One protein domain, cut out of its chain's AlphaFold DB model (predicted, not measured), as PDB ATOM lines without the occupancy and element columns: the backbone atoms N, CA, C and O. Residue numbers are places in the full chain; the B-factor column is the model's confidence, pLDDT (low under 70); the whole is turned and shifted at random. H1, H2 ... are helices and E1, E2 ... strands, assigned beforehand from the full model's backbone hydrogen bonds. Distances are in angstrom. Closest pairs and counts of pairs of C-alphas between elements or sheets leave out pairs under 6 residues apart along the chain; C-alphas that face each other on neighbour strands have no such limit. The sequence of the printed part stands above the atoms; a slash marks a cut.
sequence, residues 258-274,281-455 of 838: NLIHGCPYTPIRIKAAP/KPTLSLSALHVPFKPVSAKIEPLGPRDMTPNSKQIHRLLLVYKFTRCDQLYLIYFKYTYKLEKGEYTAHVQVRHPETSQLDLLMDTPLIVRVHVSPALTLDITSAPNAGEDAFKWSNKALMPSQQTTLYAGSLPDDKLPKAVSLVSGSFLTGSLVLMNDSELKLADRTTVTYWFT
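Overview. This is residues 258 to 274 and 281 to 455 of the 838 residues of an uncharacterized protein of Oesophagostomum dentatum (UniProt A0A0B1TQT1). An elongated, strand-built body has a strongly twisted six-strand sheet in its middle; a three-strand sheet, E4 E5 E7, extends it at one end with H1 over E5, and near the other end the two-strand pair E2 and E10 lies partly over one face. The long strand E3 leads through a tight link into E4, and E8 bends sharply on its way along the larger sheet. The printed part has 192 residues with two named helices and twelve named strands, in the order E1 E2 E3 E4 E5 E6 E7 H1 E8 E9 E10 E11 H2 E12, and is mostly strand. The largest sheet is mixed, in the order E1 E12 E11 E3 E8 E6; the other two are antiparallel. The whole is loose, with a radius of gyration of the C-alphas of 22.4 A and spans of 72 by 39 by 28 A.

Arrangement. In the largest sheet, E3, residues 281 to 293, is antiparallel to E11, residues 429 to 437, with N 283 and O 435 2.8 A apart, and to E8, residues 368 to 380, with N 291 and O 370 2.9 A apart. E8 bends by 90 degrees at residue 376. E12, residues 448 to 453, is antiparallel to E11, with N 430 and O 452 2.8 A apart. The edge strands are E1, residues 258 to 260, parallel to E12 with N 259 and O 451 2.8 A apart, and E6, residues 330 to 332, antiparallel to E8 with N 331 and O 371 2.8 A apart. H2, residues 442 to 445, only grazes this sheet. E5, residues 316 to 326, forms a hairpin with E4, residues 297 to 302, with N 319 and O 299 2.8 A apart, and is antiparallel to E7, residues 344 to 354, with N 318 and O 352 2.8 A apart. The closest C-alphas of E3 and E5 are those of Phe 293 and Tyr 322, 6.8 A. H1, residues 357 to 361, is on the sheet E4 E5 E7 at a height of 8.1 A; Leu 318 and Leu 360 are the closest C-alphas of E5 and H1, 6.1 A. E2, residues 265 to 272, is antiparallel to E10, residues 405 to 411, with N 268 and O 408 2.8 A apart. E9, residues 398 to 400, pairs with no named strand. The O i to N i+4 pair of H1 is within hydrogen-bond range; H2 is too short for one.

Along the chain. E1 begins at C-alpha 258, (-38.382, 0.419, -5.564), and E12 ends at C-alpha 453, (-41.705, -5.968, -6.525). E3 is 36.9 A long, E7 32.8 A, E5 31.7 A and E8 27.4 A.

Size, cuts and confidence. The C-alphas farthest apart, of Ser 312 and Glu 390, are 75.4 A apart. Residues 275 to 280 are not printed; C-alphas 274 and 281 are 18.3 A apart. The links E4 to E5, E6 to E7, E8 to E9 and E10 to E11 are long. Residues 326 to 338, 388 to 390 and 421 have pLDDT under 70.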
ATOM      1  N   ASN A 258     -38.005   1.808  -5.777       93.69
ATOM      2  CA  ASN A 258     -38.382   0.419  -5.564       93.69
ATOM      3  C   ASN A 258     -39.428   0.348  -4.454       93.69
ATOM      4  O   ASN A 258     -39.177   0.775  -3.331       93.69
ATOM      5  N   LEU A 259     -40.592  -0.190  -4.789       93.31
ATOM      6  CA  LEU A 259     -41.678  -0.472  -3.865       93.31
ATOM      7  C   LEU A 259     -41.760  -1.985  -3.668       93.31
ATOM      8  O   LEU A 259     -41.489  -2.741  -4.600       93.31
ATOM      9  N   ILE A 260     -42.132  -2.430  -2.472       91.06
ATOM     10  CA  ILE A 260     -42.243  -3.854  -2.143       91.06
ATOM     11  C   ILE A 260     -43.688  -4.152  -1.770       91.06
ATOM     12  O   ILE A 260     -44.284  -3.458  -0.945       91.06
ATOM     13  N   HIS A 261     -44.252  -5.189  -2.381       88.44
ATOM     14  CA  HIS A 261     -45.590  -5.651  -2.059       88.44
ATOM     15  C   HIS A 261     -45.700  -6.129  -0.606       88.44
ATOM     16  O   HIS A 261     -44.782  -6.748  -0.079       88.44
ATOM     17  N   GLY A 262     -46.814  -5.808   0.054       83.06
ATOM     18  CA  GLY A 262     -47.026  -6.090   1.480       83.06
ATOM     19  C   GLY A 262     -46.393  -5.071   2.438       83.06
ATOM     20  O   GLY A 262     -46.754  -5.042   3.612       83.06
ATOM     21  N   CYS A 263     -45.512  -4.183   1.963       86.12
ATOM     22  CA  CYS A 263     -45.020  -3.070   2.772       86.12
ATOM     23  C   CYS A 263     -46.125  -2.004   2.915       86.12
ATOM     24  O   CYS A 263     -46.625  -1.533   1.892       86.12
ATOM     25  N   PRO A 264     -46.521  -1.594   4.139       82.62
ATOM     26  CA  PRO A 264     -47.657  -0.688   4.334       82.62
ATOM     27  C   PRO A 264     -47.422   0.695   3.717       82.62
ATOM     28  O   PRO A 264     -48.347   1.285   3.156       82.62
ATOM     29  N   TYR A 265     -46.186   1.195   3.787       87.00
ATOM     30  CA  TYR A 265     -45.783   2.462   3.188       87.00
ATOM     31  C   TYR A 265     -44.302   2.451   2.803       87.00
ATOM     32  O   TYR A 265     -43.469   1.862   3.487       87.00
ATOM     33  N   THR A 266     -43.949   3.167   1.736       91.38
ATOM     34  CA  THR A 266     -42.555   3.418   1.340       91.38
ATOM     35  C   THR A 266     -42.266   4.923   1.331       91.38
ATOM     36  O   THR A 266     -42.927   5.655   0.586       91.38
ATOM     37  N   PRO A 267     -41.298   5.415   2.131       92.75
ATOM     38  CA  PRO A 267     -40.939   6.828   2.151       92.75
ATOM     39  C   PRO A 267     -40.118   7.217   0.914       92.75
ATOM     40  O   PRO A 267     -39.102   6.602   0.599       92.75
ATOM     41  N   ILE A 268     -40.515   8.297   0.247       94.81
ATOM     42  CA  ILE A 268     -39.841   8.883  -0.912       94.81
ATOM     43  C   ILE A 268     -39.477  10.322  -0.548       94.81
ATOM     44  O   ILE A 268     -40.332  11.205  -0.470       94.81
ATOM     45  N   ARG A 269     -38.190  10.565  -0.295       95.06
ATOM     46  CA  ARG A 269     -37.681  11.906   0.020       95.06
ATOM     47  C   ARG A 269     -37.540  12.718  -1.258       95.06
ATOM     48  O   ARG A 269     -36.927  12.249  -2.217       95.06
ATOM     49  N   ILE A 270     -38.079  13.930  -1.235       95.12
ATOM     50  CA  ILE A 270     -37.999  14.867  -2.350       95.12
ATOM     51  C   ILE A 270     -37.490  16.223  -1.866       95.12
ATOM     52  O   ILE A 270     -37.800  16.650  -0.752       95.12
ATOM     53  N   LYS A 271     -36.717  16.913  -2.700       94.81
ATOM     54  CA  LYS A 271     -36.216  18.261  -2.417       94.81
ATOM     55  C   LYS A 271     -36.343  19.132  -3.660       94.81
ATOM     56  O   LYS A 271     -35.930  18.721  -4.740       94.81
ATOM     57  N   ALA A 272     -36.925  20.319  -3.524       94.38
ATOM     58  CA  ALA A 272     -36.999  21.266  -4.633       94.38
ATOM     59  C   ALA A 272     -35.592  21.766  -4.991       94.38
ATOM     60  O   ALA A 272     -34.822  22.143  -4.103       94.38
ATOM     61  N   ALA A 273     -35.259  21.768  -6.282       91.75
ATOM     62  CA  ALA A 273     -34.017  22.371  -6.743       91.75
ATOM     63  C   ALA A 273     -34.034  23.885  -6.464       91.75
ATOM     64  O   ALA A 273     -35.070  24.527  -6.656       91.75
ATOM     65  N   PRO A 274     -32.919  24.485  -6.018       86.12
ATOM     66  CA  PRO A 274     -32.771  25.929  -6.097       86.12
ATOM     67  C   PRO A 274     -32.731  26.363  -7.579       86.12
ATOM     68  O   PRO A 274     -32.442  25.537  -8.445       86.12
ATOM     69  N   LYS A 281     -47.605  17.981  -7.466       93.69
ATOM     70  CA  LYS A 281     -48.792  17.132  -7.370       93.69
ATOM     71  C   LYS A 281     -48.374  15.676  -7.654       93.69
ATOM     72  O   LYS A 281     -48.538  15.186  -8.776       93.69
ATOM     73  N   PRO A 282     -47.794  14.985  -6.656       94.69
ATOM     74  CA  PRO A 282     -47.285  13.627  -6.796       94.69
ATOM     75  C   PRO A 282     -48.337  12.655  -7.339       94.69
ATOM     76  O   PRO A 282     -49.423  12.522  -6.781       94.69
ATOM     77  N   THR A 283     -48.005  11.957  -8.421       93.31
ATOM     78  CA  THR A 283     -48.853  10.941  -9.052       93.31
ATOM     79  C   THR A 283     -48.014   9.709  -9.369       93.31
ATOM     80  O   THR A 283     -47.066   9.792 -10.151       93.31
ATOM     81  N   LEU A 284     -48.371   8.562  -8.784       94.75
ATOM     82  CA  LEU A 284     -47.717   7.279  -9.038       94.75
ATOM     83  C   LEU A 284     -48.663   6.352  -9.788       94.75
ATOM     84  O   LEU A 284     -49.776   6.083  -9.336       94.75
ATOM     85  N   SER A 285     -48.209   5.856 -10.936       94.62
ATOM     86  CA  SER A 285     -48.979   4.937 -11.775       94.62
ATOM     87  C   SER A 285     -48.114   3.780 -12.258       94.62
ATOM     88  O   SER A 285     -46.977   3.997 -12.672       94.62
ATOM     89  N   LEU A 286     -48.654   2.564 -12.222       95.00
ATOM     90  CA  LEU A 286     -48.041   1.320 -12.683       95.00
ATOM     91  C   LEU A 286     -48.777   0.833 -13.936       95.00
ATOM     92  O   LEU A 286     -49.971   0.552 -13.894       95.00
ATOM     93  N   SER A 287     -48.074   0.752 -15.064       92.75
ATOM     94  CA  SER A 287     -48.683   0.553 -16.392       92.75
ATOM     95  C   SER A 287     -48.296  -0.760 -17.067       92.75
ATOM     96  O   SER A 287     -48.805  -1.081 -18.146       92.75
ATOM     97  N   ALA A 288     -47.380  -1.525 -16.473       90.88
ATOM     98  CA  ALA A 288     -46.981  -2.813 -17.014       90.88
ATOM     99  C   ALA A 288     -46.585  -3.804 -15.924       90.88
ATOM    100  O   ALA A 288     -45.788  -3.471 -15.054       90.88
ATOM    101  N   LEU A 289     -47.098  -5.027 -16.020       90.56
ATOM    102  CA  LEU A 289     -46.724  -6.171 -15.194       90.56
ATOM    103  C   LEU A 289     -45.684  -7.013 -15.933       90.56
ATOM    104  O   LEU A 289     -45.840  -7.281 -17.116       90.56
ATOM    105  N   HIS A 290     -44.638  -7.438 -15.243       90.62
ATOM    106  CA  HIS A 290     -43.579  -8.292 -15.760       90.62
ATOM    107  C   HIS A 290     -43.626  -9.607 -14.999       90.62
ATOM    108  O   HIS A 290     -43.532  -9.614 -13.773       90.62
ATOM    109  N   VAL A 291     -43.791 -10.702 -15.735       88.38
ATOM    110  CA  VAL A 291     -43.879 -12.051 -15.178       88.38
ATOM    111  C   VAL A 291     -42.719 -12.875 -15.739       88.38
ATOM    112  O   VAL A 291     -42.625 -13.015 -16.963       88.38
ATOM    113  N   PRO A 292     -41.805 -13.371 -14.889       89.44
ATOM    114  CA  PRO A 292     -40.713 -14.225 -15.331       89.44
ATOM    115  C   PRO A 292     -41.188 -15.669 -15.531       89.44
ATOM    116  O   PRO A 292     -41.836 -16.251 -14.663       89.44
ATOM    117  N   PHE A 293     -40.807 -16.273 -16.655       88.06
ATOM    118  CA  PHE A 293     -41.017 -17.687 -16.955       88.06
ATOM    119  C   PHE A 293     -39.670 -18.389 -17.076       88.06
ATOM    120  O   PHE A 293     -38.813 -17.977 -17.859       88.06
ATOM    121  N   LYS A 294     -39.481 -19.464 -16.312       90.38
ATOM    122  CA  LYS A 294     -38.313 -20.334 -16.463       90.38
ATOM    123  C   LYS A 294     -38.459 -21.218 -17.708       90.38
ATOM    124  O   LYS A 294     -39.593 -21.531 -18.088       90.38
ATOM    125  N   PRO A 295     -37.347 -21.604 -18.352       93.94
ATOM    126  CA  PRO A 295     -37.402 -22.552 -19.453       93.94
ATOM    127  C   PRO A 295     -37.911 -23.907 -18.947       93.94
ATOM    128  O   PRO A 295     -37.522 -24.379 -17.884       93.94
ATOM    129  N   VAL A 296     -38.808 -24.517 -19.717       95.12
ATOM    130  CA  VAL A 296     -39.293 -25.892 -19.519       95.12
ATOM    131  C   VAL A 296     -38.265 -26.894 -20.047       95.12
ATOM    132  O   VAL A 296     -38.142 -27.994 -19.525       95.12
ATOM    133  N   SER A 297     -37.530 -26.512 -21.092       95.62
ATOM    134  CA  SER A 297     -36.445 -27.297 -21.680       95.62
ATOM    135  C   SER A 297     -35.353 -26.355 -22.176       95.62
ATOM    136  O   SER A 297     -35.657 -25.315 -22.764       95.62
ATOM    137  N   ALA A 298     -34.098 -26.758 -21.997       96.62
ATOM    138  CA  ALA A 298     -32.904 -26.092 -22.504       96.62
ATOM    139  C   ALA A 298     -31.989 -27.158 -23.119       96.62
ATOM    140  O   ALA A 298     -31.572 -28.079 -22.424       96.62
ATOM    141  N   LYS A 299     -31.728 -27.085 -24.429       96.81
ATOM    142  CA  LYS A 299     -30.913 -28.091 -25.137       96.81
ATOM    143  C   LYS A 299     -29.842 -27.427 -25.986       96.81
ATOM    144  O   LYS A 299     -30.168 -26.543 -26.780       96.81
ATOM    145  N   ILE A 300     -28.589 -27.857 -25.830       97.19
ATOM    146  CA  ILE A 300     -27.485 -27.449 -26.703       97.19
ATOM    147  C   ILE A 300     -27.275 -28.510 -27.771       97.19
ATOM    148  O   ILE A 300     -27.100 -29.684 -27.460       97.19
ATOM    149  N   GLU A 301     -27.279 -28.091 -29.031       95.88
ATOM    150  CA  GLU A 301     -27.147 -28.989 -30.175       95.88
ATOM    151  C   GLU A 301     -26.302 -28.329 -31.274       95.88
ATOM    152  O   GLU A 301     -26.379 -27.107 -31.458       95.88
ATOM    153  N   PRO A 302     -25.506 -29.095 -32.038       96.19
ATOM    154  CA  PRO A 302     -24.854 -28.569 -33.228       96.19
ATOM    155  C   PRO A 302     -25.900 -28.174 -34.279       96.19
ATOM    156  O   PRO A 302     -26.937 -28.821 -34.437       96.19
ATOM    157  N   LEU A 303     -25.636 -27.081 -34.992       95.50
ATOM    158  CA  LEU A 303     -26.442 -26.683 -36.144       95.50
ATOM    159  C   LEU A 303     -26.045 -27.452 -37.414       95.50
ATOM    160  O   LEU A 303     -25.192 -28.334 -37.392       95.50
ATOM    161  N   GLY A 304     -26.711 -27.142 -38.529       90.94
ATOM    162  CA  GLY A 304     -26.493 -27.838 -39.791       90.94
ATOM    163  C   GLY A 304     -25.144 -27.509 -40.449       90.94
ATOM    164  O   GLY A 304     -24.429 -26.607 -40.006       90.94
ATOM    165  N   PRO A 305     -24.825 -28.166 -41.581       90.19
ATOM    166  CA  PRO A 305     -23.548 -27.996 -42.292       90.19
ATOM    167  C   PRO A 305     -23.263 -26.569 -42.784       90.19
ATOM    168  O   PRO A 305     -22.120 -26.217 -43.059       90.19
ATOM    169  N   ARG A 306     -24.301 -25.734 -42.910       92.25
ATOM    170  CA  ARG A 306     -24.180 -24.316 -43.276       92.25
ATOM    171  C   ARG A 306     -23.620 -23.464 -42.131       92.25
ATOM    172  O   ARG A 306     -23.073 -22.391 -42.373       92.25
ATOM    173  N   ASP A 307     -23.795 -23.897 -40.890       93.81
ATOM    174  CA  ASP A 307     -23.548 -23.093 -39.700       93.81
ATOM    175  C   ASP A 307     -22.136 -23.342 -39.159       93.81
ATOM    176  O   ASP A 307     -21.939 -23.766 -38.023       93.81
ATOM    177  N   MET A 308     -21.150 -23.042 -40.000       92.06
ATOM    178  CA  MET A 308     -19.724 -23.111 -39.693       92.06
ATOM    179  C   MET A 308     -19.132 -21.703 -39.734       92.06
ATOM    180  O   MET A 308     -19.491 -20.888 -40.586       92.06
ATOM    181  N   THR A 309     -18.215 -21.392 -38.822       86.19
ATOM    182  CA  THR A 309     -17.412 -20.169 -38.947       86.19
ATOM    183  C   THR A 309     -16.437 -20.299 -40.129       86.19
ATOM    184  O   THR A 309     -16.142 -21.419 -40.552       86.19
ATOM    185  N   PRO A 310     -15.875 -19.188 -40.648       82.38
ATOM    186  CA  PRO A 310     -14.855 -19.240 -41.703       82.38
ATOM    187  C   PRO A 310     -13.647 -20.133 -41.373       82.38
ATOM    188  O   PRO A 310     -13.019 -20.669 -42.277       82.38
ATOM    189  N   ASN A 311     -13.375 -20.357 -40.083       80.50
ATOM    190  CA  ASN A 311     -12.281 -21.197 -39.589       80.50
ATOM    191  C   ASN A 311     -12.738 -22.652 -39.342       80.50
ATOM    192  O   ASN A 311     -12.147 -23.356 -38.525       80.50
ATOM    193  N   SER A 312     -13.841 -23.073 -39.970       85.25
ATOM    194  CA  SER A 312     -14.440 -24.409 -39.861       85.25
ATOM    195  C   SER A 312     -14.846 -24.825 -38.440       85.25
ATOM    196  O   SER A 312     -14.923 -26.017 -38.147       85.25
ATOM    197  N   LYS A 313     -15.144 -23.871 -37.545       89.19
ATOM    198  CA  LYS A 313     -15.721 -24.205 -36.232       89.19
ATOM    199  C   LYS A 313     -17.234 -24.350 -36.346       89.19
ATOM    200  O   LYS A 313     -17.900 -23.432 -36.827       89.19
ATOM    201  N   GLN A 314     -17.762 -25.460 -35.843       94.25
ATOM    202  CA  GLN A 314     -19.201 -25.705 -35.765       94.25
ATOM    203  C   GLN A 314     -19.884 -24.681 -34.857       94.25
ATOM    204  O   GLN A 314     -19.463 -24.459 -33.721       94.25
ATOM    205  N   ILE A 315     -20.961 -24.067 -35.348       96.38
ATOM    206  CA  ILE A 315     -21.843 -23.233 -34.534       96.38
ATOM    207  C   ILE A 315     -22.882 -24.138 -33.875       96.38
ATOM    208  O   ILE A 315     -23.533 -24.947 -34.540       96.38
ATOM    209  N   HIS A 316     -23.055 -23.973 -32.570       96.06
ATOM    210  CA  HIS A 316     -24.065 -24.664 -31.782       96.06
ATOM    211  C   HIS A 316     -25.249 -23.730 -31.522       96.06
ATOM    212  O   HIS A 316     -25.118 -22.499 -31.549       96.06
ATOM    213  N   ARG A 317     -26.420 -24.317 -31.274       95.75
ATOM    214  CA  ARG A 317     -27.594 -23.621 -30.751       95.75
ATOM    215  C   ARG A 317     -27.861 -24.048 -29.319       95.75
ATOM    216  O   ARG A 317     -27.752 -25.225 -29.017       95.75
ATOM    217  N   LEU A 318     -28.306 -23.112 -28.495       97.19
ATOM    218  CA  LEU A 318     -29.093 -23.369 -27.296       97.19
ATOM    219  C   LEU A 318     -30.560 -23.103 -27.641       97.19
ATOM    220  O   LEU A 318     -30.909 -21.978 -28.003       97.19
ATOM    221  N   LEU A 319     -31.400 -24.133 -27.555       96.56
ATOM    222  CA  LEU A 319     -32.843 -24.043 -27.744       96.56
ATOM    223  C   LEU A 319     -33.544 -24.028 -26.382       96.56
ATOM    224  O   LEU A 319     -33.609 -25.050 -25.699       96.56
ATOM    225  N   LEU A 320     -34.082 -22.866 -26.021       95.62
ATOM    226  CA  LEU A 320     -34.877 -22.654 -24.814       95.62
ATOM    227  C   LEU A 320     -36.365 -22.708 -25.174       95.62
ATOM    228  O   LEU A 320     -36.817 -22.012 -26.088       95.62
ATOM    229  N   VAL A 321     -37.126 -23.531 -24.455       95.25
ATOM    230  CA  VAL A 321     -38.572 -23.707 -24.641       95.25
ATOM    231  C   VAL A 321     -39.299 -23.164 -23.419       95.25
ATOM    232  O   VAL A 321     -39.114 -23.672 -22.319       95.25
ATOM    233  N   TYR A 322     -40.169 -22.175 -23.603       92.44
ATOM    234  CA  TYR A 322     -40.994 -21.601 -22.538       92.44
ATOM    235  C   TYR A 322     -42.463 -21.874 -22.816       92.44
ATOM    236  O   TYR A 322     -42.909 -21.702 -23.950       92.44
ATOM    237  N   LYS A 323     -43.228 -22.233 -21.784       88.56
ATOM    238  CA  LYS A 323     -44.687 -22.375 -21.856       88.56
ATOM    239  C   LYS A 323     -45.344 -21.346 -20.946       88.56
ATOM    240  O   LYS A 323     -44.921 -21.180 -19.805       88.56
ATOM    241  N   PHE A 324     -46.362 -20.659 -21.449       83.31
ATOM    242  CA  PHE A 324     -47.125 -19.685 -20.673       83.31
ATOM    243  C   PHE A 324     -48.574 -19.600 -21.155       83.31
ATOM    244  O   PHE A 324     -48.858 -19.696 -22.348       83.31
ATOM    245  N   THR A 325     -49.494 -19.384 -20.216       74.75
ATOM    246  CA  THR A 325     -50.933 -19.249 -20.482       74.75
ATOM    247  C   THR A 325     -51.350 -17.794 -20.310       74.75
ATOM    248  O   THR A 325     -50.915 -17.115 -19.377       74.75
ATOM    249  N   ARG A 326     -52.195 -17.294 -21.212       66.62
ATOM    250  CA  ARG A 326     -52.658 -15.904 -21.236       66.62
ATOM    251  C   ARG A 326     -54.159 -15.792 -20.972       66.62
ATOM    252  O   ARG A 326     -54.918 -16.544 -21.575       66.62
ATOM    253  N   CYS A 327     -54.572 -14.749 -20.231       50.75
ATOM    254  CA  CYS A 327     -55.967 -14.288 -20.164       50.75
ATOM    255  C   CYS A 327     -56.289 -12.906 -20.781       50.75
ATOM    256  O   CYS A 327     -57.456 -12.748 -21.077       50.75
ATOM    257  N   ASP A 328     -55.366 -11.947 -21.024       45.84
ATOM    258  CA  ASP A 328     -55.583 -10.752 -21.898       45.84
ATOM    259  C   ASP A 328     -54.347  -9.815 -22.021       45.84
ATOM    260  O   ASP A 328     -53.324 -10.089 -21.406       45.84
ATOM    261  N   GLN A 329     -54.403  -8.810 -22.919       44.78
ATOM    262  CA  GLN A 329     -53.305  -8.057 -23.593       44.78
ATOM    263  C   GLN A 329     -51.871  -8.193 -23.030       44.78
ATOM    264  O   GLN A 329     -51.454  -7.537 -22.083       44.78
ATOM    265  N   LEU A 330     -51.070  -8.985 -23.735       43.91
ATOM    266  CA  LEU A 330     -49.666  -9.287 -23.496       43.91
ATOM    267  C   LEU A 330     -48.811  -8.664 -24.587       43.91
ATOM    268  O   LEU A 330     -49.230  -8.667 -25.738       43.91
ATOM    269  N   TYR A 331     -47.616  -8.203 -24.224       49.72
ATOM    270  CA  TYR A 331     -46.578  -7.750 -25.136       49.72
ATOM    271  C   TYR A 331     -45.281  -8.507 -24.826       49.72
ATOM    272  O   TYR A 331     -44.664  -8.346 -23.776       49.72
ATOM    273  N   LEU A 332     -44.854  -9.371 -25.744       40.16
ATOM    274  CA  LEU A 332     -43.561 -10.043 -25.623       40.16
ATOM    275  C   LEU A 332     -42.446  -9.029 -25.889       40.16
ATOM    276  O   LEU A 332     -42.306  -8.573 -27.018       40.16
ATOM    277  N   ILE A 333     -41.650  -8.686 -24.873       41.88
ATOM    278  CA  ILE A 333     -40.444  -7.878 -25.074       41.88
ATOM    279  C   ILE A 333     -39.264  -8.816 -25.253       41.88
ATOM    280  O   ILE A 333     -38.552  -9.153 -24.314       41.88
ATOM    281  N   TYR A 334     -39.028  -9.177 -26.505       40.56
ATOM    282  CA  TYR A 334     -37.681  -9.439 -26.978       40.56
ATOM    283  C   TYR A 334     -37.447  -8.415 -28.091       40.56
ATOM    284  O   TYR A 334     -38.076  -8.488 -29.139       40.56
ATOM    285  N   PHE A 335     -36.633  -7.391 -27.811       46.91
ATOM    286  CA  PHE A 335     -36.280  -6.301 -28.734       46.91
ATOM    287  C   PHE A 335     -37.458  -5.513 -29.343       46.91
ATOM    288  O   PHE A 335     -37.964  -5.868 -30.390       46.91
ATOM    289  N   LYS A 336     -37.827  -4.356 -28.768       51.09
ATOM    290  CA  LYS A 336     -38.632  -3.271 -29.398       51.09
ATOM    291  C   LYS A 336     -40.030  -3.590 -29.977       51.09
ATOM    292  O   LYS A 336     -40.731  -2.640 -30.318       51.09
ATOM    293  N   TYR A 337     -40.454  -4.846 -30.079       56.69
ATOM    294  CA  TYR A 337     -41.734  -5.233 -30.669       56.69
ATOM    295  C   TYR A 337     -42.768  -5.572 -29.597       56.69
ATOM    296  O   TYR A 337     -42.454  -6.057 -28.517       56.69
ATOM    297  N   THR A 338     -44.019  -5.281 -29.920       65.94
ATOM    298  CA  THR A 338     -45.179  -5.346 -29.036       65.94
ATOM    299  C   THR A 338     -46.232  -6.127 -29.809       65.94
ATOM    300  O   THR A 338     -46.714  -5.642 -30.830       65.94
ATOM    301  N   TYR A 339     -46.554  -7.350 -29.379       73.00
ATOM    302  CA  TYR A 339     -47.483  -8.222 -30.106       73.00
ATOM    303  C   TYR A 339     -48.704  -8.565 -29.267       73.00
ATOM    304  O   TYR A 339     -48.568  -9.223 -28.243       73.00
ATOM    305  N   LYS A 340     -49.900  -8.173 -29.719       76.50
ATOM    306  CA  LYS A 340     -51.159  -8.508 -29.047       76.50
ATOM    307  C   LYS A 340     -51.503  -9.979 -29.307       76.50
ATOM    308  O   LYS A 340     -52.027 -10.319 -30.356       76.50
ATOM    309  N   LEU A 341     -51.222 -10.840 -28.333       76.50
ATOM    310  CA  LEU A 341     -51.718 -12.231 -28.320       76.50
ATOM    311  C   LEU A 341     -53.245 -12.278 -28.044       76.50
ATOM    312  O   LEU A 341     -53.842 -11.242 -27.752       76.50
ATOM    313  N   GLU A 342     -53.870 -13.446 -28.081       76.56
ATOM    314  CA  GLU A 342     -55.254 -13.700 -27.631       76.56
ATOM    315  C   GLU A 342     -55.240 -14.592 -26.379       76.56
ATOM    316  O   GLU A 342     -54.173 -15.052 -25.967       76.56
ATOM    317  N   LYS A 343     -56.381 -14.822 -25.723       76.38
ATOM    318  CA  LYS A 343     -56.452 -15.803 -24.628       76.38
ATOM    319  C   LYS A 343     -56.057 -17.188 -25.160       76.38
ATOM    320  O   LYS A 343     -56.444 -17.540 -26.268       76.38
ATOM    321  N   GLY A 344     -55.261 -17.940 -24.403       77.88
ATOM    322  CA  GLY A 344     -54.797 -19.267 -24.818       77.88
ATOM    323  C   GLY A 344     -53.440 -19.656 -24.240       77.88
ATOM    324  O   GLY A 344     -52.813 -18.890 -23.499       77.88
ATOM    325  N   GLU A 345     -52.991 -20.857 -24.590       81.25
ATOM    326  CA  GLU A 345     -51.675 -21.385 -24.232       81.25
ATOM    327  C   GLU A 345     -50.661 -21.124 -25.344       81.25
ATOM    328  O   GLU A 345     -50.929 -21.348 -26.523       81.25
ATOM    329  N   TYR A 346     -49.478 -20.659 -24.959       85.19
ATOM    330  CA  TYR A 346     -48.418 -20.293 -25.885       85.19
ATOM    331  C   TYR A 346     -47.118 -20.988 -25.515       85.19
ATOM    332  O   TYR A 346     -46.789 -21.184 -24.344       85.19
ATOM    333  N   THR A 347     -46.355 -21.326 -26.552       89.25
ATOM    334  CA  THR A 347     -44.987 -21.824 -26.426       89.25
ATOM    335  C   THR A 347     -44.051 -20.872 -27.159       89.25
ATOM    336  O   THR A 347     -44.264 -20.585 -28.338       89.25
ATOM    337  N   ALA A 348     -43.026 -20.374 -26.472       90.44
ATOM    338  CA  ALA A 348     -41.955 -19.596 -27.082       90.44
ATOM    339  C   ALA A 348     -40.697 -20.454 -27.209       90.44
ATOM    340  O   ALA A 348     -40.229 -21.031 -26.229       90.44
ATOM    341  N   HIS A 349     -40.141 -20.492 -28.416       92.31
ATOM    342  CA  HIS A 349     -38.833 -21.068 -28.691       92.31
ATOM    343  C   HIS A 349     -37.823 -19.935 -28.863       92.31
ATOM    344  O   HIS A 349     -38.017 -19.062 -29.710       92.31
ATOM    345  N   VAL A 350     -36.749 -19.949 -28.078       92.88
ATOM    346  CA  VAL A 350     -35.657 -18.974 -28.162       92.88
ATOM    347  C   VAL A 350     -34.381 -19.710 -28.544       92.88
ATOM    348  O   VAL A 350     -34.008 -20.685 -27.896       92.88
ATOM    349  N   GLN A 351     -33.728 -19.244 -29.608       94.00
ATOM    350  CA  GLN A 351     -32.470 -19.799 -30.095       94.00
ATOM    351  C   GLN A 351     -31.328 -18.820 -29.823       94.00
ATOM    352  O   GLN A 351     -31.337 -17.698 -30.329       94.00
ATOM    353  N   VAL A 352     -30.320 -19.269 -29.077       94.88
ATOM    354  CA  VAL A 352     -29.040 -18.561 -28.928       94.88
ATOM    355  C   VAL A 352     -27.971 -19.345 -29.673       94.88
ATOM    356  O   VAL A 352     -27.937 -20.568 -29.591       94.88
ATOM    357  N   ARG A 353     -27.119 -18.665 -30.443       94.94
ATOM    358  CA  ARG A 353     -26.109 -19.305 -31.294       94.94
ATOM    359  C   ARG A 353     -24.716 -18.889 -30.863       94.94
ATOM    360  O   ARG A 353     -24.449 -17.696 -30.753       94.94
ATOM    361  N   HIS A 354     -23.832 -19.859 -30.677       95.06
ATOM    362  CA  HIS A 354     -22.437 -19.595 -30.349       95.06
ATOM    363  C   HIS A 354     -21.552 -20.773 -30.794       95.06
ATOM    364  O   HIS A 354     -22.007 -21.917 -30.752       95.06
ATOM    365  N   PRO A 355     -20.309 -20.540 -31.260       93.50
ATOM    366  CA  PRO A 355     -19.387 -21.629 -31.590       93.50
ATOM    367  C   PRO A 355     -18.905 -22.396 -30.351       93.50
ATOM    368  O   PRO A 355     -18.682 -23.599 -30.424       93.50
ATOM    369  N   GLU A 356     -18.765 -21.716 -29.216       93.12
ATOM    370  CA  GLU A 356     -18.324 -22.309 -27.951       93.12
ATOM    371  C   GLU A 356     -19.525 -22.681 -27.075       93.12
ATOM    372  O   GLU A 356     -20.338 -21.811 -26.750       93.12
ATOM    373  N   THR A 357     -19.635 -23.953 -26.690       94.44
ATOM    374  CA  THR A 357     -20.758 -24.474 -25.896       94.44
ATOM    375  C   THR A 357     -20.730 -23.997 -24.446       94.44
ATOM    376  O   THR A 357     -21.789 -23.728 -23.895       94.44
ATOM    377  N   SER A 358     -19.544 -23.763 -23.873       95.44
ATOM    378  CA  SER A 358     -19.379 -23.244 -22.504       95.44
ATOM    379  C   SER A 358     -20.107 -21.910 -22.285       95.44
ATOM    380  O   SER A 358     -20.691 -21.680 -21.231       95.44
ATOM    381  N   GLN A 359     -20.136 -21.038 -23.299       95.06
ATOM    382  CA  GLN A 359     -20.870 -19.768 -23.250       95.06
ATOM    383  C   GLN A 359     -22.389 -19.970 -23.314       95.06
ATOM    384  O   GLN A 359     -23.145 -19.160 -22.779       95.06
ATOM    385  N   LEU A 360     -22.848 -21.033 -23.981       95.12
ATOM    386  CA  LEU A 360     -24.264 -21.389 -24.053       95.12
ATOM    387  C   LEU A 360     -24.746 -22.021 -22.742       95.12
ATOM    388  O   LEU A 360     -25.867 -21.736 -22.325       95.12
ATOM    389  N   ASP A 361     -23.906 -22.811 -22.069       95.25
ATOM    390  CA  ASP A 361     -24.225 -23.422 -20.770       95.25
ATOM    391  C   ASP A 361     -24.612 -22.360 -19.729       95.25
ATOM    392  O   ASP A 361     -25.598 -22.513 -19.009       95.25
ATOM    393  N   LEU A 362     -23.916 -21.216 -19.732       96.31
ATOM    394  CA  LEU A 362     -24.204 -20.071 -18.855       96.31
ATOM    395  C   LEU A 362     -25.613 -19.478 -19.041       96.31
ATOM    396  O   LEU A 362     -26.072 -18.708 -18.197       96.31
ATOM    397  N   LEU A 363     -26.292 -19.798 -20.146       95.12
ATOM    398  CA  LEU A 363     -27.592 -19.241 -20.517       95.12
ATOM    399  C   LEU A 363     -28.747 -20.248 -20.394       95.12
ATOM    400  O   LEU A 363     -29.887 -19.863 -20.665       95.12
ATOM    401  N   MET A 364     -28.499 -21.497 -19.976       94.38
ATOM    402  CA  MET A 364     -29.537 -22.540 -19.895       94.38
ATOM    403  C   MET A 364     -30.712 -22.169 -18.985       94.38
ATOM    404  O   MET A 364     -31.854 -22.464 -19.321       94.38
ATOM    405  N   ASP A 365     -30.443 -21.467 -17.884       93.75
ATOM    406  CA  ASP A 365     -31.455 -21.067 -16.897       93.75
ATOM    407  C   ASP A 365     -32.035 -19.664 -17.142       93.75
ATOM    408  O   ASP A 365     -32.730 -19.109 -16.286       93.75
ATOM    409  N   THR A 366     -31.764 -19.060 -18.305       92.25
ATOM    410  CA  THR A 366     -32.195 -17.687 -18.601       92.25
ATOM    411  C   THR A 366     -33.726 -17.588 -18.573       92.25
ATOM    412  O   THR A 366     -34.394 -18.247 -19.375       92.25
ATOM    413  N   PRO A 367     -34.330 -16.760 -17.703       90.75
ATOM    414  CA  PRO A 367     -35.776 -16.596 -17.676       90.75
ATOM    415  C   PRO A 367     -36.263 -15.715 -18.834       90.75
ATOM    416  O   PRO A 367     -35.637 -14.717 -19.195       90.75
ATOM    417  N   LEU A 368     -37.436 -16.037 -19.374       88.44
ATOM    418  CA  LEU A 368     -38.168 -15.178 -20.298       88.44
ATOM    419  C   LEU A 368     -39.062 -14.227 -19.498       88.44
ATOM    420  O   LEU A 368     -39.984 -14.667 -18.813       88.44
ATOM    421  N   ILE A 369     -38.824 -12.919 -19.600       87.50
ATOM    422  CA  ILE A 369     -39.696 -11.916 -18.979       87.50
ATOM    423  C   ILE A 369     -40.795 -11.530 -19.957       87.50
ATOM    424  O   ILE A 369     -40.554 -10.987 -21.035       87.50
ATOM    425  N   VAL A 370     -42.026 -11.767 -19.539       84.56
ATOM    426  CA  VAL A 370     -43.210 -11.463 -20.320       84.56
ATOM    427  C   VAL A 370     -43.867 -10.200 -19.751       84.56
ATOM    428  O   VAL A 370     -44.243 -10.167 -18.578       84.56
ATOM    429  N   ARG A 371     -44.009  -9.148 -20.572       85.81
ATOM    430  CA  ARG A 371     -44.583  -7.858 -20.156       85.81
ATOM    431  C   ARG A 371     -46.056  -7.749 -20.552       85.81
ATOM    432  O   ARG A 371     -46.410  -7.636 -21.719       85.81
ATOM    433  N   VAL A 372     -46.939  -7.708 -19.570       83.69
ATOM    434  CA  VAL A 372     -48.371  -7.442 -19.729       83.69
ATOM    435  C   VAL A 372     -48.601  -5.942 -19.597       83.69
ATOM    436  O   VAL A 372     -48.125  -5.323 -18.644       83.69
ATOM    437  N   HIS A 373     -49.331  -5.332 -20.524       85.75
ATOM    438  CA  HIS A 373     -49.744  -3.941 -20.357       85.75
ATOM    439  C   HIS A 373     -51.008  -3.863 -19.511       85.75
ATOM    440  O   HIS A 373     -51.964  -4.596 -19.742       85.75
ATOM    441  N   VAL A 374     -51.002  -2.966 -18.528       85.81
ATOM    442  CA  VAL A 374     -52.110  -2.785 -17.593       85.81
ATOM    443  C   VAL A 374     -52.837  -1.496 -17.961       85.81
ATOM    444  O   VAL A 374     -52.273  -0.406 -17.843       85.81
ATOM    445  N   SER A 375     -54.071  -1.637 -18.447       84.88
ATOM    446  CA  SER A 375     -54.933  -0.528 -18.855       84.88
ATOM    447  C   SER A 375     -56.334  -0.699 -18.247       84.88
ATOM    448  O   SER A 375     -56.973  -1.715 -18.530       84.88
ATOM    449  N   PRO A 376     -56.820   0.252 -17.422       88.75
ATOM    450  CA  PRO A 376     -56.124   1.464 -16.976       88.75
ATOM    451  C   PRO A 376     -54.927   1.150 -16.059       88.75
ATOM    452  O   PRO A 376     -54.890   0.112 -15.404       88.75
ATOM    453  N   ALA A 377     -53.941   2.052 -16.016       91.19
ATOM    454  CA  ALA A 377     -52.779   1.907 -15.137       91.19
ATOM    455  C   ALA A 377     -53.197   1.924 -13.655       91.19
ATOM    456  O   ALA A 377     -54.071   2.697 -13.260       91.19
ATOM    457  N   LEU A 378     -52.542   1.109 -12.827       93.12
ATOM    458  CA  LEU A 378     -52.821   1.020 -11.393       93.12
ATOM    459  C   LEU A 378     -52.217   2.232 -10.692       93.12
ATOM    460  O   LEU A 378     -51.010   2.460 -10.770       93.12
ATOM    461  N   THR A 379     -53.040   3.017 -10.011       92.12
ATOM    462  CA  THR A 379     -52.589   4.188  -9.259       92.12
ATOM    463  C   THR A 379     -52.380   3.838  -7.794       92.12
ATOM    464  O   THR A 379     -53.176   3.108  -7.202       92.12
ATOM    465  N   LEU A 380     -51.299   4.356  -7.211       90.50
ATOM    466  CA  LEU A 380     -51.029   4.236  -5.781       90.50
ATOM    467  C   LEU A 380     -51.217   5.593  -5.118       90.50
ATOM    468  O   LEU A 380     -50.824   6.628  -5.664       90.50
ATOM    469  N   ASP A 381     -51.814   5.572  -3.931       87.44
ATOM    470  CA  ASP A 381     -51.989   6.775  -3.135       87.44
ATOM    471  C   ASP A 381     -50.660   7.212  -2.514       87.44
ATOM    472  O   ASP A 381     -49.860   6.397  -2.043       87.44
ATOM    473  N   ILE A 382     -50.441   8.528  -2.538       91.25
ATOM    474  CA  ILE A 382     -49.302   9.190  -1.912       91.25
ATOM    475  C   ILE A 382     -49.828  10.127  -0.828       91.25
ATOM    476  O   ILE A 382     -50.618  11.037  -1.109       91.25
ATOM    477  N   THR A 383     -49.346   9.941   0.396       91.31
ATOM    478  CA  THR A 383     -49.744  10.707   1.582       91.31
ATOM    479  C   THR A 383     -48.567  11.474   2.188       91.31
ATOM    480  O   THR A 383     -47.399  11.269   1.837       91.31
ATOM    481  N   SER A 384     -48.870  12.428   3.069       90.06
ATOM    482  CA  SER A 384     -47.884  13.214   3.826       90.06
ATOM    483  C   SER A 384     -47.298  12.486   5.039       90.06
ATOM    484  O   SER A 384     -46.242  12.878   5.531       90.06
ATOM    485  N   ALA A 385     -47.965  11.431   5.505       87.62
ATOM    486  CA  ALA A 385     -47.600  10.649   6.678       87.62
ATOM    487  C   ALA A 385     -47.789   9.140   6.411       87.62
ATOM    488  O   ALA A 385     -48.597   8.774   5.550       87.62
ATOM    489  N   PRO A 386     -47.060   8.266   7.134       81.44
ATOM    490  CA  PRO A 386     -47.087   6.816   6.923       81.44
ATOM    491  C   PRO A 386     -48.398   6.149   7.361       81.44
ATOM    492  O   PRO A 386     -48.828   5.177   6.745       81.44
ATOM    493  N   ASN A 387     -49.043   6.679   8.403       71.88
ATOM    494  CA  ASN A 387     -50.320   6.177   8.900       71.88
ATOM    495  C   ASN A 387     -51.438   7.053   8.343       71.88
ATOM    496  O   ASN A 387     -51.394   8.265   8.529       71.88
ATOM    497  N   ALA A 388     -52.458   6.455   7.730       59.66
ATOM    498  CA  ALA A 388     -53.666   7.146   7.270       59.66
ATOM    499  C   ALA A 388     -54.599   7.574   8.435       59.66
ATOM    500  O   ALA A 388     -55.813   7.423   8.340       59.66
ATOM    501  N   GLY A 389     -54.033   8.032   9.560       64.12
ATOM    502  CA  GLY A 389     -54.780   8.656  10.659       64.12
ATOM    503  C   GLY A 389     -55.207  10.090  10.317       64.12
ATOM    504  O   GLY A 389     -54.917  10.575   9.225       64.12
ATOM    505  N   GLU A 390     -55.866  10.776  11.256       60.19
ATOM    506  CA  GLU A 390     -56.524  12.080  11.030       60.19
ATOM    507  C   GLU A 390     -55.600  13.202  10.493       60.19
ATOM    508  O   GLU A 390     -56.077  14.074   9.772       60.19
ATOM    509  N   ASP A 391     -54.283  13.143  10.736       70.69
ATOM    510  CA  ASP A 391     -53.307  14.152  10.272       70.69
ATOM    511  C   ASP A 391     -52.705  13.882   8.873       70.69
ATOM    512  O   ASP A 391     -51.964  14.708   8.322       70.69
ATOM    513  N   ALA A 392     -52.972  12.717   8.275       81.25
ATOM    514  CA  ALA A 392     -52.438  12.373   6.963       81.25
ATOM    515  C   ALA A 392     -53.288  12.987   5.849       81.25
ATOM    516  O   ALA A 392     -54.458  12.653   5.676       81.25
ATOM    517  N   PHE A 393     -52.675  13.829   5.018       85.69
ATOM    518  CA  PHE A 393     -53.337  14.382   3.842       85.69
ATOM    519  C   PHE A 393     -52.799  13.744   2.562       85.69
ATOM    520  O   PHE A 393     -51.613  13.425   2.427       85.69
ATOM    521  N   LYS A 394     -53.691  13.584   1.585       85.94
ATOM    522  CA  LYS A 394     -53.323  13.236   0.214       85.94
ATOM    523  C   LYS A 394     -52.729  14.460  -0.465       85.94
ATOM    524  O   LYS A 394     -53.289  15.552  -0.383       85.94
ATOM    525  N   TRP A 395     -51.607  14.285  -1.154       86.50
ATOM    526  CA  TRP A 395     -50.966  15.407  -1.828       86.50
ATOM    527  C   TRP A 395     -51.845  15.953  -2.962       86.50
ATOM    528  O   TRP A 395     -52.207  15.238  -3.897       86.50
ATOM    529  N   SER A 396     -52.181  17.237  -2.865       84.38
ATOM    530  CA  SER A 396     -52.818  18.041  -3.912       84.38
ATOM    531  C   SER A 396     -51.792  19.035  -4.481       84.38
ATOM    532  O   SER A 396     -50.597  18.747  -4.433       84.38
ATOM    533  N   ASN A 397     -52.215  20.169  -5.054       87.88
ATOM    534  CA  ASN A 397     -51.259  21.181  -5.513       87.88
ATOM    535  C   ASN A 397     -50.587  21.854  -4.305       87.88
ATOM    536  O   ASN A 397     -51.268  22.490  -3.500       87.88
ATOM    537  N   LYS A 398     -49.263  21.721  -4.182       90.19
ATOM    538  CA  LYS A 398     -48.475  22.377  -3.133       90.19
ATOM    539  C   LYS A 398     -47.175  22.926  -3.705       90.19
ATOM    540  O   LYS A 398     -46.448  22.209  -4.381       90.19
ATOM    541  N   ALA A 399     -46.853  24.176  -3.388       92.38
ATOM    542  CA  ALA A 399     -45.559  24.757  -3.718       92.38
ATOM    543  C   ALA A 399     -44.506  24.339  -2.681       92.38
ATOM    544  O   ALA A 399     -44.730  24.451  -1.473       92.38
ATOM    545  N   LEU A 400     -43.357  23.864  -3.157       93.75
ATOM    546  CA  LEU A 400     -42.144  23.723  -2.361       93.75
ATOM    547  C   LEU A 400     -41.238  24.921  -2.620       93.75
ATOM    548  O   LEU A 400     -40.942  25.236  -3.773       93.75
ATOM    549  N   MET A 401     -40.784  25.566  -1.549       95.00
ATOM    550  CA  MET A 401     -39.810  26.651  -1.624       95.00
ATOM    551  C   MET A 401     -38.444  26.132  -2.100       95.00
ATOM    552  O   MET A 401     -38.152  24.942  -1.944       95.00
ATOM    553  N   PRO A 402     -37.575  26.998  -2.653       93.69
ATOM    554  CA  PRO A 402     -36.235  26.607  -3.079       93.69
ATOM    555  C   PRO A 402     -35.483  25.878  -1.963       93.69
ATOM    556  O   PRO A 402     -35.469  26.328  -0.818       93.69
ATOM    557  N   SER A 403     -34.861  24.743  -2.285       93.06
ATOM    558  CA  SER A 403     -34.162  23.868  -1.329       93.06
ATOM    559  C   SER A 403     -35.021  23.235  -0.224       93.06
ATOM    560  O   SER A 403     -34.476  22.494   0.597       93.06
ATOM    561  N   GLN A 404     -36.341  23.452  -0.202       95.06
ATOM    562  CA  GLN A 404     -37.229  22.806   0.761       95.06
ATOM    563  C   GLN A 404     -37.293  21.300   0.496       95.06
ATOM    564  O   GLN A 404     -37.483  20.851  -0.638       95.06
ATOM    565  N   GLN A 405     -37.173  20.521   1.568       94.44
ATOM    566  CA  GLN A 405     -37.283  19.071   1.543       94.44
ATOM    567  C   GLN A 405     -38.588  18.620   2.201       94.44
ATOM    568  O   GLN A 405     -39.038  19.187   3.195       94.44
ATOM    569  N   THR A 406     -39.182  17.565   1.658       94.44
ATOM    570  CA  THR A 406     -40.320  16.876   2.265       94.44
ATOM    571  C   THR A 406     -40.251  15.376   1.972       94.44
ATOM    572  O   THR A 406     -39.433  14.922   1.167       94.44
ATOM    573  N   THR A 407     -41.073  14.588   2.657       94.06
ATOM    574  CA  THR A 407     -41.148  13.135   2.467       94.06
ATOM    575  C   THR A 407     -42.560  12.766   2.053       94.06
ATOM    576  O   THR A 407     -43.528  13.155   2.701       94.06
ATOM    577  N   LEU A 408     -42.658  12.026   0.958       94.06
ATOM    578  CA  LEU A 408     -43.885  11.418   0.471       94.06
ATOM    579  C   LEU A 408     -43.959   9.978   0.982       94.06
ATOM    580  O   LEU A 408     -42.923   9.330   1.093       94.06
ATOM    581  N   TYR A 409     -45.152   9.450   1.226       92.94
ATOM    582  CA  TYR A 409     -45.341   8.043   1.586       92.94
ATOM    583  C   TYR A 409     -46.227   7.378   0.538       92.94
ATOM    584  O   TYR A 409     -47.384   7.758   0.383       92.94
ATOM    585  N   ALA A 410     -45.674   6.428  -0.219       92.31
ATOM    586  CA  ALA A 410     -46.439   5.619  -1.166       92.31
ATOM    587  C   ALA A 410     -47.038   4.413  -0.435       92.31
ATOM    588  O   ALA A 410     -46.291   3.675   0.204       92.31
ATOM    589  N   GLY A 411     -48.357   4.227  -0.516       87.50
ATOM    590  CA  GLY A 411     -49.048   3.104   0.129       87.50
ATOM    591  C   GLY A 411     -48.812   1.751  -0.554       87.50
ATOM    592  O   GLY A 411     -48.133   1.663  -1.578       87.50
ATOM    593  N   SER A 412     -49.406   0.689  -0.008       85.88
ATOM    594  CA  SER A 412     -49.442  -0.631  -0.656       85.88
ATOM    595  C   SER A 412     -50.555  -0.729  -1.706       85.88
ATOM    596  O   SER A 412     -51.582  -0.055  -1.612       85.88
ATOM    597  N   LEU A 413     -50.371  -1.602  -2.698       87.69
ATOM    598  CA  LEU A 413     -51.378  -1.912  -3.704       87.69
ATOM    599  C   LEU A 413     -52.289  -3.046  -3.187       87.69
ATOM    600  O   LEU A 413     -51.765  -4.103  -2.841       87.69
ATOM    601  N   PRO A 414     -53.621  -2.856  -3.151       84.81
ATOM    602  CA  PRO A 414     -54.561  -3.902  -2.749       84.81
ATOM    603  C   PRO A 414     -54.578  -5.116  -3.694       84.81
ATOM    604  O   PRO A 414     -54.525  -4.955  -4.917       84.81
ATOM    605  N   ASP A 415     -54.722  -6.321  -3.133       83.06
ATOM    606  CA  ASP A 415     -54.703  -7.592  -3.880       83.06
ATOM    607  C   ASP A 415     -55.847  -7.726  -4.894       83.06
ATOM    608  O   ASP A 415     -55.703  -8.363  -5.938       83.06
ATOM    609  N   ASP A 416     -56.996  -7.110  -4.615       83.38
ATOM    610  CA  ASP A 416     -58.175  -7.116  -5.481       83.38
ATOM    611  C   ASP A 416     -57.957  -6.337  -6.787       83.38
ATOM    612  O   ASP A 416     -58.571  -6.675  -7.803       83.38
ATOM    613  N   LYS A 417     -57.051  -5.349  -6.778       84.44
ATOM    614  CA  LYS A 417     -56.695  -4.523  -7.944       84.44
ATOM    615  C   LYS A 417     -55.598  -5.139  -8.815       84.44
ATOM    616  O   LYS A 417     -55.289  -4.592  -9.875       84.44
ATOM    617  N   LEU A 418     -54.990  -6.247  -8.392       83.38
ATOM    618  CA  LEU A 418     -53.930  -6.899  -9.155       83.38
ATOM    619  C   LEU A 418     -54.478  -7.554 -10.437       83.38
ATOM    620  O   LEU A 418     -55.558  -8.155 -10.413       83.38
ATOM    621  N   PRO A 419     -53.747  -7.491 -11.569       78.88
ATOM    622  CA  PRO A 419     -54.173  -8.144 -12.801       78.88
ATOM    623  C   PRO A 419     -54.286  -9.665 -12.619       78.88
ATOM    624  O   PRO A 419     -53.292 -10.347 -12.401       78.88
ATOM    625  N   LYS A 420     -55.496 -10.216 -12.780       75.69
ATOM    626  CA  LYS A 420     -55.759 -11.670 -12.705       75.69
ATOM    627  C   LYS A 420     -55.511 -12.407 -14.030       75.69
ATOM    628  O   LYS A 420     -55.717 -13.613 -14.118       75.69
ATOM    629  N   ALA A 421     -55.108 -11.675 -15.072       65.62
ATOM    630  CA  ALA A 421     -54.942 -12.193 -16.430       65.62
ATOM    631  C   ALA A 421     -53.697 -13.079 -16.612       65.62
ATOM    632  O   ALA A 421     -53.642 -13.879 -17.544       65.62
ATOM    633  N   VAL A 422     -52.693 -12.937 -15.751       70.88
ATOM    634  CA  VAL A 422     -51.530 -13.824 -15.702       70.88
ATOM    635  C   VAL A 422     -51.296 -14.164 -14.242       70.88
ATOM    636  O   VAL A 422     -51.341 -13.280 -13.389       70.88
ATOM    637  N   SER A 423     -51.080 -15.445 -13.953       74.31
ATOM    638  CA  SER A 423     -50.726 -15.880 -12.608       74.31
ATOM    639  C   SER A 423     -49.418 -15.216 -12.195       74.31
ATOM    640  O   SER A 423     -48.367 -15.468 -12.782       74.31
ATOM    641  N   LEU A 424     -49.507 -14.346 -11.195       79.56
ATOM    642  CA  LEU A 424     -48.351 -13.753 -10.547       79.56
ATOM    643  C   LEU A 424     -47.525 -14.867  -9.900       79.56
ATOM    644  O   LEU A 424     -48.055 -15.717  -9.185       79.56
ATOM    645  N   VAL A 425     -46.226 -14.839 -10.164       79.31
ATOM    646  CA  VAL A 425     -45.230 -15.720  -9.549       79.31
ATOM    647  C   VAL A 425     -44.226 -14.886  -8.770       79.31
ATOM    648  O   VAL A 425     -44.065 -13.691  -9.045       79.31
ATOM    649  N   SER A 426     -43.520 -15.505  -7.827       79.69
ATOM    650  CA  SER A 426     -42.425 -14.839  -7.122       79.69
ATOM    651  C   SER A 426     -41.406 -14.284  -8.121       79.69
ATOM    652  O   SER A 426     -41.069 -14.939  -9.109       79.69
ATOM    653  N   GLY A 427     -40.945 -13.057  -7.887       83.56
ATOM    654  CA  GLY A 427     -40.082 -12.343  -8.831       83.56
ATOM    655  C   GLY A 427     -40.827 -11.603  -9.947       83.56
ATOM    656  O   GLY A 427     -40.181 -10.953 -10.767       83.56
ATOM    657  N   SER A 428     -42.165 -11.643  -9.978       90.44
ATOM    658  CA  SER A 428     -42.933 -10.696 -10.794       90.44
ATOM    659  C   SER A 428     -42.726  -9.274 -10.279       90.44
ATOM    660  O   SER A 428     -42.468  -9.051  -9.092       90.44
ATOM    661  N   PHE A 429     -42.879  -8.290 -11.157       93.12
ATOM    662  CA  PHE A 429     -42.834  -6.885 -10.768       93.12
ATOM    663  C   PHE A 429     -43.673  -6.017 -11.702       93.12
ATOM    664  O   PHE A 429     -43.801  -6.283 -12.895       93.12
ATOM    665  N   LEU A 430     -44.257  -4.951 -11.170       93.56
ATOM    666  CA  LEU A 430     -44.902  -3.914 -11.967       93.56
ATOM    667  C   LEU A 430     -43.907  -2.781 -12.219       93.56
ATOM    668  O   LEU A 430     -43.130  -2.421 -11.341       93.56
ATOM    669  N   THR A 431     -43.955  -2.177 -13.399       94.75
ATOM    670  CA  THR A 431     -43.200  -0.959 -13.709       94.75
ATOM    671  C   THR A 431     -44.144   0.185 -14.010       94.75
ATOM    672  O   THR A 431     -45.196   0.001 -14.634       94.75
ATOM    673  N   GLY A 432     -43.724   1.381 -13.639       95.00
ATOM    674  CA  GLY A 432     -44.503   2.584 -13.812       95.00
ATOM    675  C   GLY A 432     -43.669   3.843 -13.716       95.00
ATOM    676  O   GLY A 432     -42.443   3.816 -13.861       95.00
ATOM    677  N   SER A 433     -44.351   4.951 -13.455       95.12
ATOM    678  CA  SER A 433     -43.702   6.238 -13.265       95.12
ATOM    679  C   SER A 433     -44.294   7.027 -12.108       95.12
ATOM    680  O   SER A 433     -45.516   7.062 -11.936       95.12
ATOM    681  N   LEU A 434     -43.413   7.711 -11.379       95.25
ATOM    682  CA  LEU A 434     -43.749   8.799 -10.468       95.25
ATOM    683  C   LEU A 434     -43.533  10.133 -11.187       95.25
ATOM    684  O   LEU A 434     -42.440  10.386 -11.704       95.25
ATOM    685  N   VAL A 435     -44.568  10.968 -11.171       94.94
ATOM    686  CA  VAL A 435     -44.556  12.362 -11.633       94.94
ATOM    687  C   VAL A 435     -44.786  13.256 -10.422       94.94
ATOM    688  O   VAL A 435     -45.680  12.972  -9.628       94.94
ATOM    689  N   LEU A 436     -43.984  14.304 -10.254       94.56
ATOM    690  CA  LEU A 436     -44.070  15.223  -9.119       94.56
ATOM    691  C   LEU A 436     -44.530  16.614  -9.534       94.56
ATOM    692  O   LEU A 436     -45.365  17.176  -8.842       94.56
ATOM    693  N   MET A 437     -44.002  17.173 -10.618       92.94
ATOM    694  CA  MET A 437     -44.263  18.553 -11.030       92.94
ATOM    695  C   MET A 437     -45.715  18.750 -11.490       92.94
ATOM    696  O   MET A 437     -46.255  17.947 -12.251       92.94
ATOM    697  N   ASN A 438     -46.326  19.858 -11.069       91.25
ATOM    698  CA  ASN A 438     -47.691  20.250 -11.429       91.25
ATOM    699  C   ASN A 438     -47.739  21.322 -12.538       91.25
ATOM    700  O   ASN A 438     -48.634  22.157 -12.572       91.25
ATOM    701  N   ASP A 439     -46.785  21.295 -13.467       91.00
ATOM    702  CA  ASP A 439     -46.799  22.142 -14.664       91.00
ATOM    703  C   ASP A 439     -47.204  21.321 -15.896       91.00
ATOM    704  O   ASP A 439     -46.831  20.155 -16.034       91.00
ATOM    705  N   SER A 440     -47.986  21.913 -16.800       88.31
ATOM    706  CA  SER A 440     -48.550  21.200 -17.952       88.31
ATOM    707  C   SER A 440     -47.506  20.654 -18.938       88.31
ATOM    708  O   SER A 440     -47.729  19.574 -19.493       88.31
ATOM    709  N   GLU A 441     -46.371  21.339 -19.107       88.12
ATOM    710  CA  GLU A 441     -45.272  20.935 -19.982       88.12
ATOM    711  C   GLU A 441     -44.210  20.137 -19.222       88.12
ATOM    712  O   GLU A 441     -43.766  19.091 -19.705       88.12
ATOM    713  N   LEU A 442     -43.819  20.580 -18.018       91.38
ATOM    714  CA  LEU A 442     -42.757  19.919 -17.249       91.38
ATOM    715  C   LEU A 442     -43.175  18.519 -16.791       91.38
ATOM    716  O   LEU A 442     -42.357  17.601 -16.843       91.38
ATOM    717  N   LYS A 443     -44.453  18.303 -16.441       91.75
ATOM    718  CA  LYS A 443     -44.964  16.981 -16.018       91.75
ATOM    719  C   LYS A 443     -44.785  15.884 -17.073       91.75
ATOM    720  O   LYS A 443     -44.782  14.701 -16.745       91.75
ATOM    721  N   LEU A 444     -44.680  16.252 -18.354       90.12
ATOM    722  CA  LEU A 444     -44.478  15.290 -19.444       90.12
ATOM    723  C   LEU A 444     -43.058  14.717 -19.430       90.12
ATOM    724  O   LEU A 444     -42.869  13.553 -19.790       90.12
ATOM    725  N   ALA A 445     -42.091  15.531 -19.007       92.06
ATOM    726  CA  ALA A 445     -40.684  15.179 -18.875       92.06
ATOM    727  C   ALA A 445     -40.326  14.673 -17.468       92.06
ATOM    728  O   ALA A 445     -39.389  13.894 -17.320       92.06
ATOM    729  N   ASP A 446     -41.077  15.086 -16.447       93.00
ATOM    730  CA  ASP A 446     -40.853  14.737 -15.048       93.00
ATOM    731  C   ASP A 446     -41.276  13.293 -14.736       93.00
ATOM    732  O   ASP A 446     -42.310  13.043 -14.122       93.00
ATOM    733  N   ARG A 447     -40.492  12.314 -15.195       90.62
ATOM    734  CA  ARG A 447     -40.785  10.887 -15.012       90.62
ATOM    735  C   ARG A 447     -39.653  10.184 -14.289       90.62
ATOM    736  O   ARG A 447     -38.525  10.158 -14.765       90.62
ATOM    737  N   THR A 448     -39.983   9.567 -13.163       92.62
ATOM    738  CA  THR A 448     -39.071   8.675 -12.433       92.62
ATOM    739  C   THR A 448     -39.560   7.257 -12.572       92.62
ATOM    740  O   THR A 448     -40.743   7.004 -12.352       92.62
ATOM    741  N   THR A 449     -38.674   6.338 -12.920       93.25
ATOM    742  CA  THR A 449     -38.975   4.912 -13.005       93.25
ATOM    743  C   THR A 449     -39.334   4.359 -11.629       93.25
ATOM    744  O   THR A 449     -38.598   4.521 -10.653       93.25
ATOM    745  N   VAL A 450     -40.493   3.707 -11.558       95.81
ATOM    746  CA  VAL A 450     -40.965   3.004 -10.362       95.81
ATOM    747  C   VAL A 450     -41.034   1.519 -10.676       95.81
ATOM    748  O   VAL A 450     -41.647   1.139 -11.676       95.81
ATOM    749  N   THR A 451     -40.455   0.699  -9.807       95.81
ATOM    750  CA  THR A 451     -40.551  -0.761  -9.865       95.81
ATOM    751  C   THR A 451     -41.197  -1.259  -8.583       95.81
ATOM    752  O   THR A 451     -40.721  -0.967  -7.493       95.81
ATOM    753  N   TYR A 452     -42.300  -1.987  -8.707       94.00
ATOM    754  CA  TYR A 452     -43.048  -2.550  -7.589       94.00
ATOM    755  C   TYR A 452     -42.878  -4.068  -7.591       94.00
ATOM    756  O   TYR A 452     -43.344  -4.742  -8.509       94.00
ATOM    757  N   TRP A 453     -42.178  -4.590  -6.592       92.44
ATOM    758  CA  TRP A 453     -41.705  -5.968  -6.525       92.44
ATOM    759  C   TRP A 453     -42.651  -6.873  -5.743       92.44
ATOM    760  O   TRP A 453     -43.104  -6.515  -4.657       92.44
ATOM    761  N   PHE A 454     -42.864  -8.084  -6.258       89.50
ATOM    762  CA  PHE A 454     -43.537  -9.167  -5.546       89.50
ATOM    763  C   PHE A 454     -42.481 -10.158  -5.032       89.50
ATOM    764  O   PHE A 454     -41.965 -10.980  -5.793       89.50
ATOM    765  N   THR A 455     -42.126 -10.048  -3.750       77.31
ATOM    766  CA  THR A 455     -41.090 -10.875  -3.102       77.31
ATOM    767  C   THR A 455     -41.585 -12.294  -2.824       77.31
ATOM    768  O   THR A 455     -40.942 -13.258  -3.228       77.31
TER     769      THR A 455